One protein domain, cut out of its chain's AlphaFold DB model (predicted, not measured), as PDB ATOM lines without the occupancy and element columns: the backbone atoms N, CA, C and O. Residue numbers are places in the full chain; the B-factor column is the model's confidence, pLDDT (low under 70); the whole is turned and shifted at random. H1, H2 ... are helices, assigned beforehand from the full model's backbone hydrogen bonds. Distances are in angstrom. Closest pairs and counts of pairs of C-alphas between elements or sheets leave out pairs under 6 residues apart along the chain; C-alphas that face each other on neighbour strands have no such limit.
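What this domain is: This is residues 9 to 102 of the 103 residues of an uncharacterized protein of Bacteroides sp. D22 (UniProt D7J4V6). The helices make an open, ring-like frame with H1 near its middle: the hairpin of H2 and H3 forms the best-formed side, the long H4 reaches away to the far end, and the short H5, H6 and H7 lead back to H2. The frame is loosely made, with few contacts outside the hairpin, and residues 70 to 76 and 78 to 84 stick out. The printed part has 94 residues with seven named helices, H1 to H7 in chain order, and no named strand, an all-helix domain. It is only just compact, close to loose, with a radius of gyration of the C-alphas of 14.6 A and spans of 40 by 30 by 26 A.

How they stand to each other: H1, residues 9 to 17, is close to but not clearly touching H2, residues 22 to 34, at a steep tilt of 69 degrees, only just short of about perpendicular; their closest C-alphas, of Ile 15 and Tyr 25, are 7.5 A apart. H2 is the hub, touching three helices. It forms a helical hairpin with H3, residues 41 to 55, opposite ways at a steep tilt of 41 degrees; the closest C-alphas, of Ile 26 and Ala 47, are 5.7 A apart. H3 only just touches H1, with 3 pairs of C-alphas within 8 A and only at their ends, through residues 54 to 55 alone of H3; the closest C-alphas are those of Arg 12 and Leu 54, 6.1 A. H4, residues 59 to 75, touches no helix; it is close to but not clearly touching H3, about perpendicular at 87 degrees, with the C-alphas of Tyr 53 and Glu 61 closest at 7.8 A. H5, residues 81 to 87, is apart from H4. H6, residues 89 to 92, only just touches H2, with 3 pairs of C-alphas within 8 A; the closest are those of Leu 32 and Pro 89, 7.2 A. H7, residues 94 to 99, also only just touches H2 with 3 pairs, about perpendicular at 82 degrees, with the C-alphas of Tyr 28 and Phe 97 closest at 6.7 A. Every O i to N i+4 pair is within hydrogen-bond range in H1, H2, H3, H4, H5 and H7; H6 is too short for such a pair.

Where its parts are: H1 begins at C-alpha 9, (73.109, -69.246, 56.218), and is 12.1 A long. H2 measures 18.3 A, H3 21.1 A, and H4 24.8 A, ending at C-alpha 75, (82.467, -80.413, 45.822). H5, H6 and H7 are short, and H7 ends at C-alpha 99, (52.296, -75.480, 68.744).

The domain as a whole: The two C-alphas farthest apart, of Ala 74 and Ser 102, are 42.7 A apart. The printed part has no cut and no long link. Its mean pLDDT is 85.7, with residues 34 to 40 and 101 to 102 under 70.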
ATOM      1  N   ASN A   9      74.016 -70.038  57.048       89.50
ATOM      2  CA  ASN A   9      73.109 -69.246  56.218       89.50
ATOM      3  C   ASN A   9      71.735 -69.908  56.052       89.50
ATOM      4  O   ASN A   9      70.737 -69.194  56.091       89.50
ATOM      5  N   GLU A  10      71.653 -71.232  55.915       90.25
ATOM      6  CA  GLU A  10      70.378 -71.952  55.819       90.25
ATOM      7  C   GLU A  10      69.615 -71.897  57.144       90.25
ATOM      8  O   GLU A  10      68.408 -71.643  57.170       90.25
ATOM      9  N   ILE A  11      70.335 -72.010  58.264       92.50
ATOM     10  CA  ILE A  11      69.761 -71.825  59.602       92.50
ATOM     11  C   ILE A  11      69.236 -70.387  59.760       92.50
ATOM     12  O   ILE A  11      68.091 -70.199  60.174       92.50
ATOM     13  N   ARG A  12      70.017 -69.366  59.374       93.69
ATOM     14  CA  ARG A  12      69.597 -67.951  59.432       93.69
ATOM     15  C   ARG A  12      68.395 -67.661  58.536       93.69
ATOM     16  O   ARG A  12      67.480 -66.972  58.976       93.69
ATOM     17  N   LYS A  13      68.347 -68.205  57.314       93.12
ATOM     18  CA  LYS A  13      67.177 -68.084  56.425       93.12
ATOM     19  C   LYS A  13      65.923 -68.639  57.094       93.12
ATOM     20  O   LYS A  13      64.894 -67.967  57.093       93.12
ATOM     21  N   LYS A  14      66.017 -69.824  57.709       93.81
ATOM     22  CA  LYS A  14      64.885 -70.430  58.419       93.81
ATOM     23  C   LYS A  14      64.463 -69.583  59.623       93.81
ATOM     24  O   LYS A  14      63.284 -69.262  59.722       93.81
ATOM     25  N   ILE A  15      65.400 -69.141  60.465       94.44
ATOM     26  CA  ILE A  15      65.139 -68.224  61.595       94.44
ATOM     27  C   ILE A  15      64.389 -66.970  61.127       94.44
ATOM     28  O   ILE A  15      63.350 -66.631  61.693       94.44
ATOM     29  N   ASN A  16      64.878 -66.328  60.062       94.31
ATOM     30  CA  ASN A  16      64.268 -65.124  59.501       94.31
ATOM     31  C   ASN A  16      62.865 -65.400  58.949       94.31
ATOM     32  O   ASN A  16      61.954 -64.618  59.199       94.31
ATOM     33  N   SER A  17      62.666 -66.525  58.250       94.56
ATOM     34  CA  SER A  17      61.348 -66.910  57.717       94.56
ATOM     35  C   SER A  17      60.301 -67.154  58.808       94.56
ATOM     36  O   SER A  17      59.114 -66.961  58.573       94.56
ATOM     37  N   LEU A  18      60.746 -67.560  59.999       91.88
ATOM     38  CA  LEU A  18      59.892 -67.821  61.156       91.88
ATOM     39  C   LEU A  18      59.692 -66.582  62.039       91.88
ATOM     40  O   LEU A  18      58.931 -66.642  63.002       91.88
ATOM     41  N   GLY A  19      60.412 -65.487  61.778       93.38
ATOM     42  CA  GLY A  19      60.408 -64.308  62.645       93.38
ATOM     43  C   GLY A  19      60.960 -64.575  64.050       93.38
ATOM     44  O   GLY A  19      60.551 -63.918  65.006       93.38
ATOM     45  N   PHE A  20      61.859 -65.551  64.209       93.69
ATOM     46  CA  PHE A  20      62.399 -65.903  65.524       93.69
ATOM     47  C   PHE A  20      63.284 -64.792  66.084       93.69
ATOM     48  O   PHE A  20      64.237 -64.350  65.447       93.69
ATOM     49  N   SER A  21      63.034 -64.415  67.336       94.50
ATOM     50  CA  SER A  21      64.002 -63.678  68.146       94.50
ATOM     51  C   SER A  21      65.147 -64.585  68.610       94.50
ATOM     52  O   SER A  21      65.023 -65.812  68.663       94.50
ATOM     53  N   GLN A  22      66.256 -63.979  69.046       94.56
ATOM     54  CA  GLN A  22      67.389 -64.724  69.605       94.56
ATOM     55  C   GLN A  22      66.977 -65.589  70.807       94.56
ATOM     56  O   GLN A  22      67.469 -66.707  70.965       94.56
ATOM     57  N   LYS A  23      66.048 -65.096  71.636       93.00
ATOM     58  CA  LYS A  23      65.506 -65.832  72.786       93.00
ATOM     59  C   LYS A  23      64.716 -67.067  72.339       93.00
ATOM     60  O   LYS A  23      65.011 -68.158  72.814       93.00
ATOM     61  N   GLN A  24      63.789 -66.902  71.393       92.81
ATOM     62  CA  GLN A  24      62.977 -68.007  70.863       92.81
ATOM     63  C   GLN A  24      63.835 -69.065  70.168       92.81
ATOM     64  O   GLN A  24      63.596 -70.255  70.333       92.81
ATOM     65  N   TYR A  25      64.886 -68.655  69.450       93.38
ATOM     66  CA  TYR A  25      65.851 -69.602  68.898       93.38
ATOM     67  C   TYR A  25      66.525 -70.437  69.996       93.38
ATOM     68  O   TYR A  25      66.613 -71.656  69.866       93.38
ATOM     69  N   ILE A  26      66.987 -69.813  71.086       91.12
ATOM     70  CA  ILE A  26      67.614 -70.545  72.198       91.12
ATOM     71  C   ILE A  26      66.615 -71.523  72.819       91.12
ATOM     72  O   ILE A  26      66.966 -72.678  73.040       91.12
ATOM     73  N   GLU A  27      65.380 -71.090  73.072       90.38
ATOM     74  CA  GLU A  27      64.307 -71.949  73.591       90.38
ATOM     75  C   GLU A  27      64.036 -73.134  72.660       90.38
ATOM     76  O   GLU A  27      63.953 -74.268  73.130       90.38
ATOM     77  N   TYR A  28      64.010 -72.900  71.348       90.62
ATOM     78  CA  TYR A  28      63.828 -73.955  70.362       90.62
ATOM     79  C   TYR A  28      64.990 -74.956  70.351       90.62
ATOM     80  O   TYR A  28      64.768 -76.165  70.389       90.62
ATOM     81  N   ILE A  29      66.244 -74.490  70.385       89.69
ATOM     82  CA  ILE A  29      67.405 -75.387  70.509       89.69
ATOM     83  C   ILE A  29      67.329 -76.196  71.807       89.69
ATOM     84  O   ILE A  29      67.592 -77.399  71.797       89.69
ATOM     85  N   MET A  30      66.935 -75.566  72.914       87.00
ATOM     86  CA  MET A  30      66.754 -76.271  74.180       87.00
ATOM     87  C   MET A  30      65.642 -77.322  74.086       87.00
ATOM     88  O   MET A  30      65.850 -78.429  74.571       87.00
ATOM     89  N   TYR A  31      64.524 -77.036  73.418       87.88
ATOM     90  CA  TYR A  31      63.463 -78.010  73.138       87.88
ATOM     91  C   TYR A  31      63.984 -79.211  72.330       87.88
ATOM     92  O   TYR A  31      63.777 -80.365  72.716       87.88
ATOM     93  N   LEU A  32      64.745 -78.963  71.258       85.50
ATOM     94  CA  LEU A  32      65.330 -80.030  70.440       85.50
ATOM     95  C   LEU A  32      66.252 -80.938  71.263       85.50
ATOM     96  O   LEU A  32      66.204 -82.162  71.114       85.50
ATOM     97  N   VAL A  33      67.054 -80.359  72.162       79.12
ATOM     98  CA  VAL A  33      67.973 -81.123  73.023       79.12
ATOM     99  C   VAL A  33      67.259 -81.765  74.216       79.12
ATOM    100  O   VAL A  33      67.657 -82.841  74.649       79.12
ATOM    101  N   GLN A  34      66.159 -81.205  74.720       67.75
ATOM    102  CA  GLN A  34      65.351 -81.849  75.765       67.75
ATOM    103  C   GLN A  34      64.798 -83.206  75.310       67.75
ATOM    104  O   GLN A  34      64.732 -84.133  76.117       67.75
ATOM    105  N   THR A  35      64.507 -83.378  74.013       60.06
ATOM    106  CA  THR A  35      64.131 -84.693  73.453       60.06
ATOM    107  C   THR A  35      65.291 -85.701  73.389       60.06
ATOM    108  O   THR A  35      65.062 -86.888  73.158       60.06
ATOM    109  N   LYS A  36      66.536 -85.259  73.610       56.28
ATOM    110  CA  LYS A  36      67.755 -86.076  73.605       56.28
ATOM    111  C   LYS A  36      68.686 -85.659  74.751       56.28
ATOM    112  O   LYS A  36      69.663 -84.964  74.524       56.28
ATOM    113  N   VAL A  37      68.370 -86.105  75.970       51.00
ATOM    114  CA  VAL A  37      69.299 -86.281  77.108       51.00
ATOM    115  C   VAL A  37      70.372 -85.184  77.252       51.00
ATOM    116  O   VAL A  37      71.461 -85.315  76.706       51.00
ATOM    117  N   LEU A  38      70.067 -84.142  78.039       53.53
ATOM    118  CA  LEU A  38      70.950 -83.382  78.952       53.53
ATOM    119  C   LEU A  38      70.405 -81.956  79.099       53.53
ATOM    120  O   LEU A  38      70.787 -81.037  78.370       53.53
ATOM    121  N   ASN A  39      69.563 -81.750  80.114       58.62
ATOM    122  CA  ASN A  39      69.214 -80.423  80.631       58.62
ATOM    123  C   ASN A  39      70.428 -79.849  81.400       58.62
ATOM    124  O   ASN A  39      70.376 -79.582  82.598       58.62
ATOM    125  N   SER A  40      71.580 -79.776  80.727       68.56
ATOM    126  CA  SER A  40      72.859 -79.387  81.313       68.56
ATOM    127  C   SER A  40      73.144 -77.914  81.044       68.56
ATOM    128  O   SER A  40      72.808 -77.370  79.989       68.56
ATOM    129  N   ARG A  41      73.824 -77.265  81.991       77.00
ATOM    130  CA  ARG A  41      74.328 -75.894  81.848       77.00
ATOM    131  C   ARG A  41      75.157 -75.710  80.566       77.00
ATOM    132  O   ARG A  41      75.020 -74.691  79.897       77.00
ATOM    133  N   VAL A  42      75.937 -76.726  80.195       80.19
ATOM    134  CA  VAL A  42      76.790 -76.735  78.998       80.19
ATOM    135  C   VAL A  42      75.958 -76.614  77.720       80.19
ATOM    136  O   VAL A  42      76.277 -75.803  76.855       80.19
ATOM    137  N   THR A  43      74.846 -77.349  77.618       80.06
ATOM    138  CA  THR A  43      73.936 -77.277  76.463       80.06
ATOM    139  C   THR A  43      73.421 -75.855  76.251       80.06
ATOM    140  O   THR A  43      73.428 -75.342  75.131       80.06
ATOM    141  N   LYS A  44      73.013 -75.191  77.339       82.94
ATOM    142  CA  LYS A  44      72.499 -73.819  77.292       82.94
ATOM    143  C   LYS A  44      73.578 -72.821  76.872       82.94
ATOM    144  O   LYS A  44      73.309 -71.941  76.059       82.94
ATOM    145  N   GLU A  45      74.796 -72.962  77.388       86.81
ATOM    146  CA  GLU A  45      75.929 -72.109  77.006       86.81
ATOM    147  C   GLU A  45      76.292 -72.280  75.520       86.81
ATOM    148  O   GLU A  45      76.501 -71.285  74.820       86.81
ATOM    149  N   ILE A  46      76.264 -73.513  75.000       85.88
ATOM    150  CA  ILE A  46      76.447 -73.789  73.566       85.88
ATOM    151  C   ILE A  46      75.325 -73.145  72.741       85.88
ATOM    152  O   ILE A  46      75.609 -72.474  71.749       85.88
ATOM    153  N   ALA A  47      74.063 -73.288  73.159       87.06
ATOM    154  CA  ALA A  47      72.925 -72.683  72.467       87.06
ATOM    155  C   ALA A  47      73.046 -71.151  72.403       87.06
ATOM    156  O   ALA A  47      72.850 -70.568  71.338       87.06
ATOM    157  N   ILE A  48      73.443 -70.503  73.504       90.06
ATOM    158  CA  ILE A  48      73.687 -69.052  73.561       90.06
ATOM    159  C   ILE A  48      74.831 -68.653  72.625       90.06
ATOM    160  O   ILE A  48      74.704 -67.695  71.857       90.06
ATOM    161  N   ARG A  49      75.948 -69.390  72.652       90.00
ATOM    162  CA  ARG A  49      77.101 -69.103  71.793       90.00
ATOM    163  C   ARG A  49      76.738 -69.224  70.311       90.00
ATOM    164  O   ARG A  49      77.134 -68.355  69.532       90.00
ATOM    165  N   ASN A  50      75.969 -70.254  69.952       89.38
ATOM    166  CA  ASN A  50      75.447 -70.469  68.602       89.38
ATOM    167  C   ASN A  50      74.461 -69.371  68.199       89.38
ATOM    168  O   ASN A  50      74.560 -68.839  67.098       89.38
ATOM    169  N   ALA A  51      73.567 -68.968  69.103       92.94
ATOM    170  CA  ALA A  51      72.642 -67.868  68.860       92.94
ATOM    171  C   ALA A  51      73.400 -66.575  68.525       92.94
ATOM    172  O   ALA A  51      73.056 -65.887  67.573       92.94
ATOM    173  N   ARG A  52      74.499 -66.270  69.223       94.12
ATOM    174  CA  ARG A  52      75.309 -65.093  68.887       94.12
ATOM    175  C   ARG A  52      75.934 -65.191  67.487       94.12
ATOM    176  O   ARG A  52      75.857 -64.207  66.766       94.12
ATOM    177  N   TYR A  53      76.457 -66.353  67.068       91.94
ATOM    178  CA  TYR A  53      76.955 -66.552  65.688       91.94
ATOM    179  C   TYR A  53      75.857 -66.347  64.623       91.94
ATOM    180  O   TYR A  53      76.142 -65.896  63.520       91.94
ATOM    181  N   LEU A  54      74.603 -66.701  64.922       94.31
ATOM    182  CA  LEU A  54      73.503 -66.648  63.951       94.31
ATOM    183  C   LEU A  54      72.818 -65.280  63.887       94.31
ATOM    184  O   LEU A  54      72.434 -64.844  62.809       94.31
ATOM    185  N   PHE A  55      72.670 -64.603  65.023       95.00
ATOM    186  CA  PHE A  55      71.969 -63.320  65.100       95.00
ATOM    187  C   PHE A  55      72.909 -62.124  64.970       95.00
ATOM    188  O   PHE A  55      72.509 -61.089  64.450       95.00
ATOM    189  N   ASN A  56      74.155 -62.265  65.424       94.44
ATOM    190  CA  ASN A  56      75.147 -61.194  65.434       94.44
ATOM    191  C   ASN A  56      76.506 -61.706  64.921       94.44
ATOM    192  O   ASN A  56      77.493 -61.668  65.667       94.44
ATOM    193  N   PRO A  57      76.573 -62.242  63.685       94.50
ATOM    194  CA  PRO A  57      77.840 -62.666  63.114       94.50
ATOM    195  C   PRO A  57      78.758 -61.460  62.903       94.50
ATOM    196  O   PRO A  57      78.334 -60.390  62.466       94.50
ATOM    197  N   THR A  58      80.041 -61.646  63.177       94.81
ATOM    198  CA  THR A  58      81.076 -60.678  62.810       94.81
ATOM    199  C   THR A  58      81.373 -60.750  61.311       94.81
ATOM    200  O   THR A  58      81.135 -61.765  60.655       94.81
ATOM    201  N   SER A  59      81.968 -59.692  60.761       94.94
ATOM    202  CA  SER A  59      82.390 -59.673  59.355       94.94
ATOM    203  C   SER A  59      83.389 -60.783  59.016       94.94
ATOM    204  O   SER A  59      83.385 -61.283  57.896       94.94
ATOM    205  N   GLU A  60      84.239 -61.177  59.968       95.38
ATOM    206  CA  GLU A  60      85.197 -62.269  59.775       95.38
ATOM    207  C   GLU A  60      84.493 -63.632  59.719       95.38
ATOM    208  O   GLU A  60      84.761 -64.434  58.828       95.38
ATOM    209  N   GLU A  61      83.522 -63.867  60.604       93.19
ATOM    210  CA  GLU A  61      82.716 -65.095  60.604       93.19
ATOM    211  C   GLU A  61      81.906 -65.242  59.306       93.19
ATOM    212  O   GLU A  61      81.831 -66.337  58.749       93.19
ATOM    213  N   LEU A  62      81.357 -64.141  58.777       93.44
ATOM    214  CA  LEU A  62      80.657 -64.144  57.487       93.44
ATOM    215  C   LEU A  62      81.589 -64.495  56.319       93.44
ATOM    216  O   LEU A  62      81.200 -65.261  55.439       93.44
ATOM    217  N   LYS A  63      82.824 -63.978  56.317       93.50
ATOM    218  CA  LYS A  63      83.820 -64.304  55.283       93.50
ATOM    219  C   LYS A  63      84.226 -65.773  55.328       93.50
ATOM    220  O   LYS A  63      84.291 -66.422  54.286       93.50
ATOM    221  N   GLN A  64      84.481 -66.307  56.522       90.75
ATOM    222  CA  GLN A  64      84.809 -67.724  56.697       90.75
ATOM    223  C   GLN A  64      83.672 -68.626  56.214       90.75
ATOM    224  O   GLN A  64      83.910 -69.638  55.555       90.75
ATOM    225  N   GLU A  65      82.431 -68.237  56.491       90.00
ATOM    226  CA  GLU A  65      81.261 -68.957  56.011       90.00
ATOM    227  C   GLU A  65      81.132 -68.917  54.481       90.00
ATOM    228  O   GLU A  65      80.849 -69.944  53.865       90.00
ATOM    229  N   GLU A  66      81.378 -67.768  53.850       90.50
ATOM    230  CA  GLU A  66      81.366 -67.646  52.388       90.50
ATOM    231  C   GLU A  66      82.411 -68.565  51.733       90.50
ATOM    232  O   GLU A  66      82.116 -69.234  50.739       90.50
ATOM    233  N   LEU A  67      83.616 -68.638  52.307       90.19
ATOM    234  CA  LEU A  67      84.665 -69.553  51.849       90.19
ATOM    235  C   LEU A  67      84.220 -71.013  51.975       90.19
ATOM    236  O   LEU A  67      84.316 -71.770  51.008       90.19
ATOM    237  N   TYR A  68      83.654 -71.388  53.123       85.56
ATOM    238  CA  TYR A  68      83.137 -72.736  53.352       85.56
ATOM    239  C   TYR A  68      82.024 -73.116  52.363       85.56
ATOM    240  O   TYR A  68      82.030 -74.212  51.800       85.56
ATOM    241  N   LEU A  69      81.091 -72.200  52.093       84.94
ATOM    242  CA  LEU A  69      80.024 -72.412  51.114       84.94
ATOM    243  C   LEU A  69      80.582 -72.616  49.703       84.94
ATOM    244  O   LEU A  69      80.138 -73.528  49.005       84.94
ATOM    245  N   LYS A  70      81.581 -71.823  49.291       86.31
ATOM    246  CA  LYS A  70      82.261 -72.000  47.996       86.31
ATOM    247  C   LYS A  70      82.918 -73.375  47.888       86.31
ATOM    248  O   LYS A  70      82.798 -74.019  46.846       86.31
ATOM    249  N   GLU A  71      83.558 -73.854  48.955       85.81
ATOM    250  CA  GLU A  71      84.151 -75.195  48.984       85.81
ATOM    251  C   GLU A  71      83.111 -76.312  48.865       85.81
ATOM    252  O   GLU A  71      83.355 -77.298  48.164       85.81
ATOM    253  N   ILE A  72      81.959 -76.184  49.533       79.06
ATOM    254  CA  ILE A  72      80.869 -77.161  49.406       79.06
ATOM    255  C   ILE A  72      80.303 -77.139  47.984       79.06
ATOM    256  O   ILE A  72      80.169 -78.200  47.376       79.06
ATOM    257  N   CYS A  73      80.028 -75.953  47.430       79.19
ATOM    258  CA  CYS A  73      79.557 -75.802  46.052       79.19
ATOM    259  C   CYS A  73      80.508 -76.472  45.053       79.19
ATOM    260  O   CYS A  73      80.057 -77.199  44.173       79.19
ATOM    261  N   ALA A  74      81.820 -76.266  45.210       83.50
ATOM    262  CA  ALA A  74      82.837 -76.857  44.341       83.50
ATOM    263  C   ALA A  74      82.892 -78.392  44.438       83.50
ATOM    264  O   ALA A  74      83.201 -79.061  43.455       83.50
ATOM    265  N   LYS A  75      82.573 -78.959  45.608       80.00
ATOM    266  CA  LYS A  75      82.467 -80.413  45.822       80.00
ATOM    267  C   LYS A  75      81.131 -80.996  45.337       80.00
ATOM    268  O   LYS A  75      80.994 -82.217  45.308       80.00
ATOM    269  N   GLY A  76      80.189 -80.140  44.943       70.75
ATOM    270  CA  GLY A  76      78.812 -80.487  44.621       70.75
ATOM    271  C   GLY A  76      77.962 -80.621  45.884       70.75
ATOM    272  O   GLY A  76      78.269 -81.413  46.777       70.75
ATOM    273  N   PHE A  77      76.861 -79.868  45.949       70.88
ATOM    274  CA  PHE A  77      75.797 -80.204  46.890       70.88
ATOM    275  C   PHE A  77      75.183 -81.545  46.473       70.88
ATOM    276  O   PHE A  77      74.956 -81.756  45.278       70.88
ATOM    277  N   PRO A  78      74.899 -82.453  47.419       71.81
ATOM    278  CA  PRO A  78      74.163 -83.662  47.096       71.81
ATOM    279  C   PRO A  78      72.811 -83.329  46.464       71.81
ATOM    280  O   PRO A  78      72.164 -82.352  46.845       71.81
ATOM    281  N   SER A  79      72.360 -84.151  45.518       74.94
ATOM    282  CA  SER A  79      71.041 -83.980  44.897       74.94
ATOM    283  C   SER A  79      69.889 -84.077  45.906       74.94
ATOM    284  O   SER A  79      68.830 -83.511  45.671       74.94
ATOM    285  N   ASP A  80      70.113 -84.742  47.040       81.56
ATOM    286  CA  ASP A  80      69.196 -84.896  48.173       81.56
ATOM    287  C   ASP A  80      69.394 -83.821  49.260       81.56
ATOM    288  O   ASP A  80      68.913 -83.968  50.381       81.56
ATOM    289  N   TYR A  81      70.089 -82.712  48.973       82.56
ATOM    290  CA  TYR A  81      70.397 -81.704  49.994       82.56
ATOM    291  C   TYR A  81      69.148 -81.055  50.615       82.56
ATOM    292  O   TYR A  81      69.120 -80.810  51.820       82.56
ATOM    293  N   GLN A  82      68.097 -80.806  49.829       84.00
ATOM    294  CA  GLN A  82      66.837 -80.268  50.364       84.00
ATOM    295  C   GLN A  82      66.093 -81.287  51.234       84.00
ATOM    296  O   GLN A  82      65.562 -80.927  52.289       84.00
ATOM    297  N   ASP A  83      66.117 -82.561  50.847       86.00
ATOM    298  CA  ASP A  83      65.554 -83.649  51.648       86.00
ATOM    299  C   ASP A  83      66.331 -83.800  52.961       86.00
ATOM    300  O   ASP A  83      65.744 -83.921  54.039       86.00
ATOM    301  N   TYR A  84      67.660 -83.683  52.896       85.69
ATOM    302  CA  TYR A  84      68.530 -83.663  54.066       85.69
ATOM    303  C   TYR A  84      68.179 -82.512  55.020       85.69
ATOM    304  O   TYR A  84      67.950 -82.765  56.208       85.69
ATOM    305  N   LEU A  85      68.070 -81.272  54.522       86.19
ATOM    306  CA  LEU A  85      67.657 -80.125  55.340       86.19
ATOM    307  C   LEU A  85      66.312 -80.396  56.016       86.19
ATOM    308  O   LEU A  85      66.208 -80.273  57.235       86.19
ATOM    309  N   SER A  86      65.327 -80.855  55.244       86.88
ATOM    310  CA  SER A  86      63.963 -81.126  55.715       86.88
ATOM    311  C   SER A  86      63.899 -82.243  56.763       86.88
ATOM    312  O   SER A  86      63.069 -82.189  57.665       86.88
ATOM    313  N   SER A  87      64.795 -83.230  56.684       86.00
ATOM    314  CA  SER A  87      64.914 -84.323  57.661       86.00
ATOM    315  C   SER A  87      65.676 -83.944  58.937       86.00
ATOM    316  O   SER A  87      65.626 -84.661  59.941       86.00
ATOM    317  N   THR A  88      66.411 -82.829  58.920       87.75
ATOM    318  CA  THR A  88      67.233 -82.420  60.057       87.75
ATOM    319  C   THR A  88      66.321 -81.918  61.184       87.75
ATOM    320  O   THR A  88      65.469 -81.066  60.923       87.75
ATOM    321  N   PRO A  89      66.519 -82.338  62.456       88.38
ATOM    322  CA  PRO A  89      65.612 -81.994  63.557       88.38
ATOM    323  C   PRO A  89      65.320 -80.500  63.717       88.38
ATOM    324  O   PRO A  89      64.219 -80.133  64.109       88.38
ATOM    325  N   PHE A  90      66.286 -79.637  63.390       89.19
ATOM    326  CA  PHE A  90      66.094 -78.190  63.422       89.19
ATOM    327  C   PHE A  90      65.002 -77.702  62.459       89.19
ATOM    328  O   PHE A  90      64.252 -76.793  62.804       89.19
ATOM    329  N   PHE A  91      64.883 -78.290  61.270       91.31
ATOM    330  CA  PHE A  91      63.877 -77.890  60.287       91.31
ATOM    331  C   PHE A  91      62.572 -78.661  60.477       91.31
ATOM    332  O   PHE A  91      61.507 -78.080  60.300       91.31
ATOM    333  N   SER A  92      62.654 -79.936  60.870       90.94
ATOM    334  CA  SER A  92      61.503 -80.842  60.899       90.94
ATOM    335  C   SER A  92      60.600 -80.691  62.126       90.94
ATOM    336  O   SER A  92      59.457 -81.120  62.076       90.94
ATOM    337  N   LYS A  93      61.103 -80.150  63.245       90.94
ATOM    338  CA  LYS A  93      60.361 -80.070  64.522       90.94
ATOM    339  C   LYS A  93      59.885 -78.666  64.889       90.94
ATOM    340  O   LYS A  93      59.515 -78.409  66.035       90.94
ATOM    341  N   VAL A  94      59.946 -77.729  63.946       90.44
ATOM    342  CA  VAL A  94      59.655 -76.329  64.264       90.44
ATOM    343  C   VAL A  94      58.172 -76.100  64.523       90.44
ATOM    344  O   VAL A  94      57.827 -75.365  65.443       90.44
ATOM    345  N   ASP A  95      57.313 -76.791  63.776       90.69
ATOM    346  CA  ASP A  95      55.863 -76.702  63.938       90.69
ATOM    347  C   ASP A  95      55.427 -77.297  65.285       90.69
ATOM    348  O   ASP A  95      54.622 -76.688  65.988       90.69
ATOM    349  N   ASP A  96      56.049 -78.406  65.709       91.12
ATOM    350  CA  ASP A  96      55.834 -78.996  67.038       91.12
ATOM    351  C   ASP A  96      56.155 -77.989  68.153       91.12
ATOM    352  O   ASP A  96      55.395 -77.848  69.108       91.12
ATOM    353  N   PHE A  97      57.279 -77.269  68.042       90.06
ATOM    354  CA  PHE A  97      57.672 -76.255  69.021       90.06
ATOM    355  C   PHE A  97      56.714 -75.060  69.038       90.06
ATOM    356  O   PHE A  97      56.321 -74.600  70.110       90.06
ATOM    357  N   LEU A  98      56.320 -74.563  67.864       88.50
ATOM    358  CA  LEU A  98      55.390 -73.439  67.741       88.50
ATOM    359  C   LEU A  98      54.002 -73.766  68.314       88.50
ATOM    360  O   LEU A  98      53.372 -72.906  68.938       88.50
ATOM    361  N   ALA A  99      53.553 -75.015  68.169       89.06
ATOM    362  CA  ALA A  99      52.296 -75.480  68.744       89.06
ATOM    363  C   ALA A  99      52.284 -75.420  70.286       89.06
ATOM    364  O   ALA A  99      51.227 -75.192  70.869       89.06
ATOM    365  N   LEU A 100      53.440 -75.545  70.954       85.00
ATOM    366  CA  LEU A 100      53.545 -75.478  72.423       85.00
ATOM    367  C   LEU A 100      53.348 -74.069  73.003       85.00
ATOM    368  O   LEU A 100      53.076 -73.941  74.192       85.00
ATOM    369  N   GLY A 101      53.536 -73.016  72.202       69.31
ATOM    370  CA  GLY A 101      53.381 -71.620  72.631       69.31
ATOM    371  C   GLY A 101      52.044 -70.984  72.246       69.31
ATOM    372  O   GLY A 101      51.823 -69.816  72.556       69.31
ATOM    373  N   SER A 102      51.178 -71.722  71.544       55.47
ATOM    374  CA  SER A 102      49.902 -71.231  70.992       55.47
ATOM    375  C   SER A 102      48.690 -71.547  71.887       55.47
ATOM    376  O   SER A 102      47.558 -71.559  71.406       55.47
TER     377      SER A 102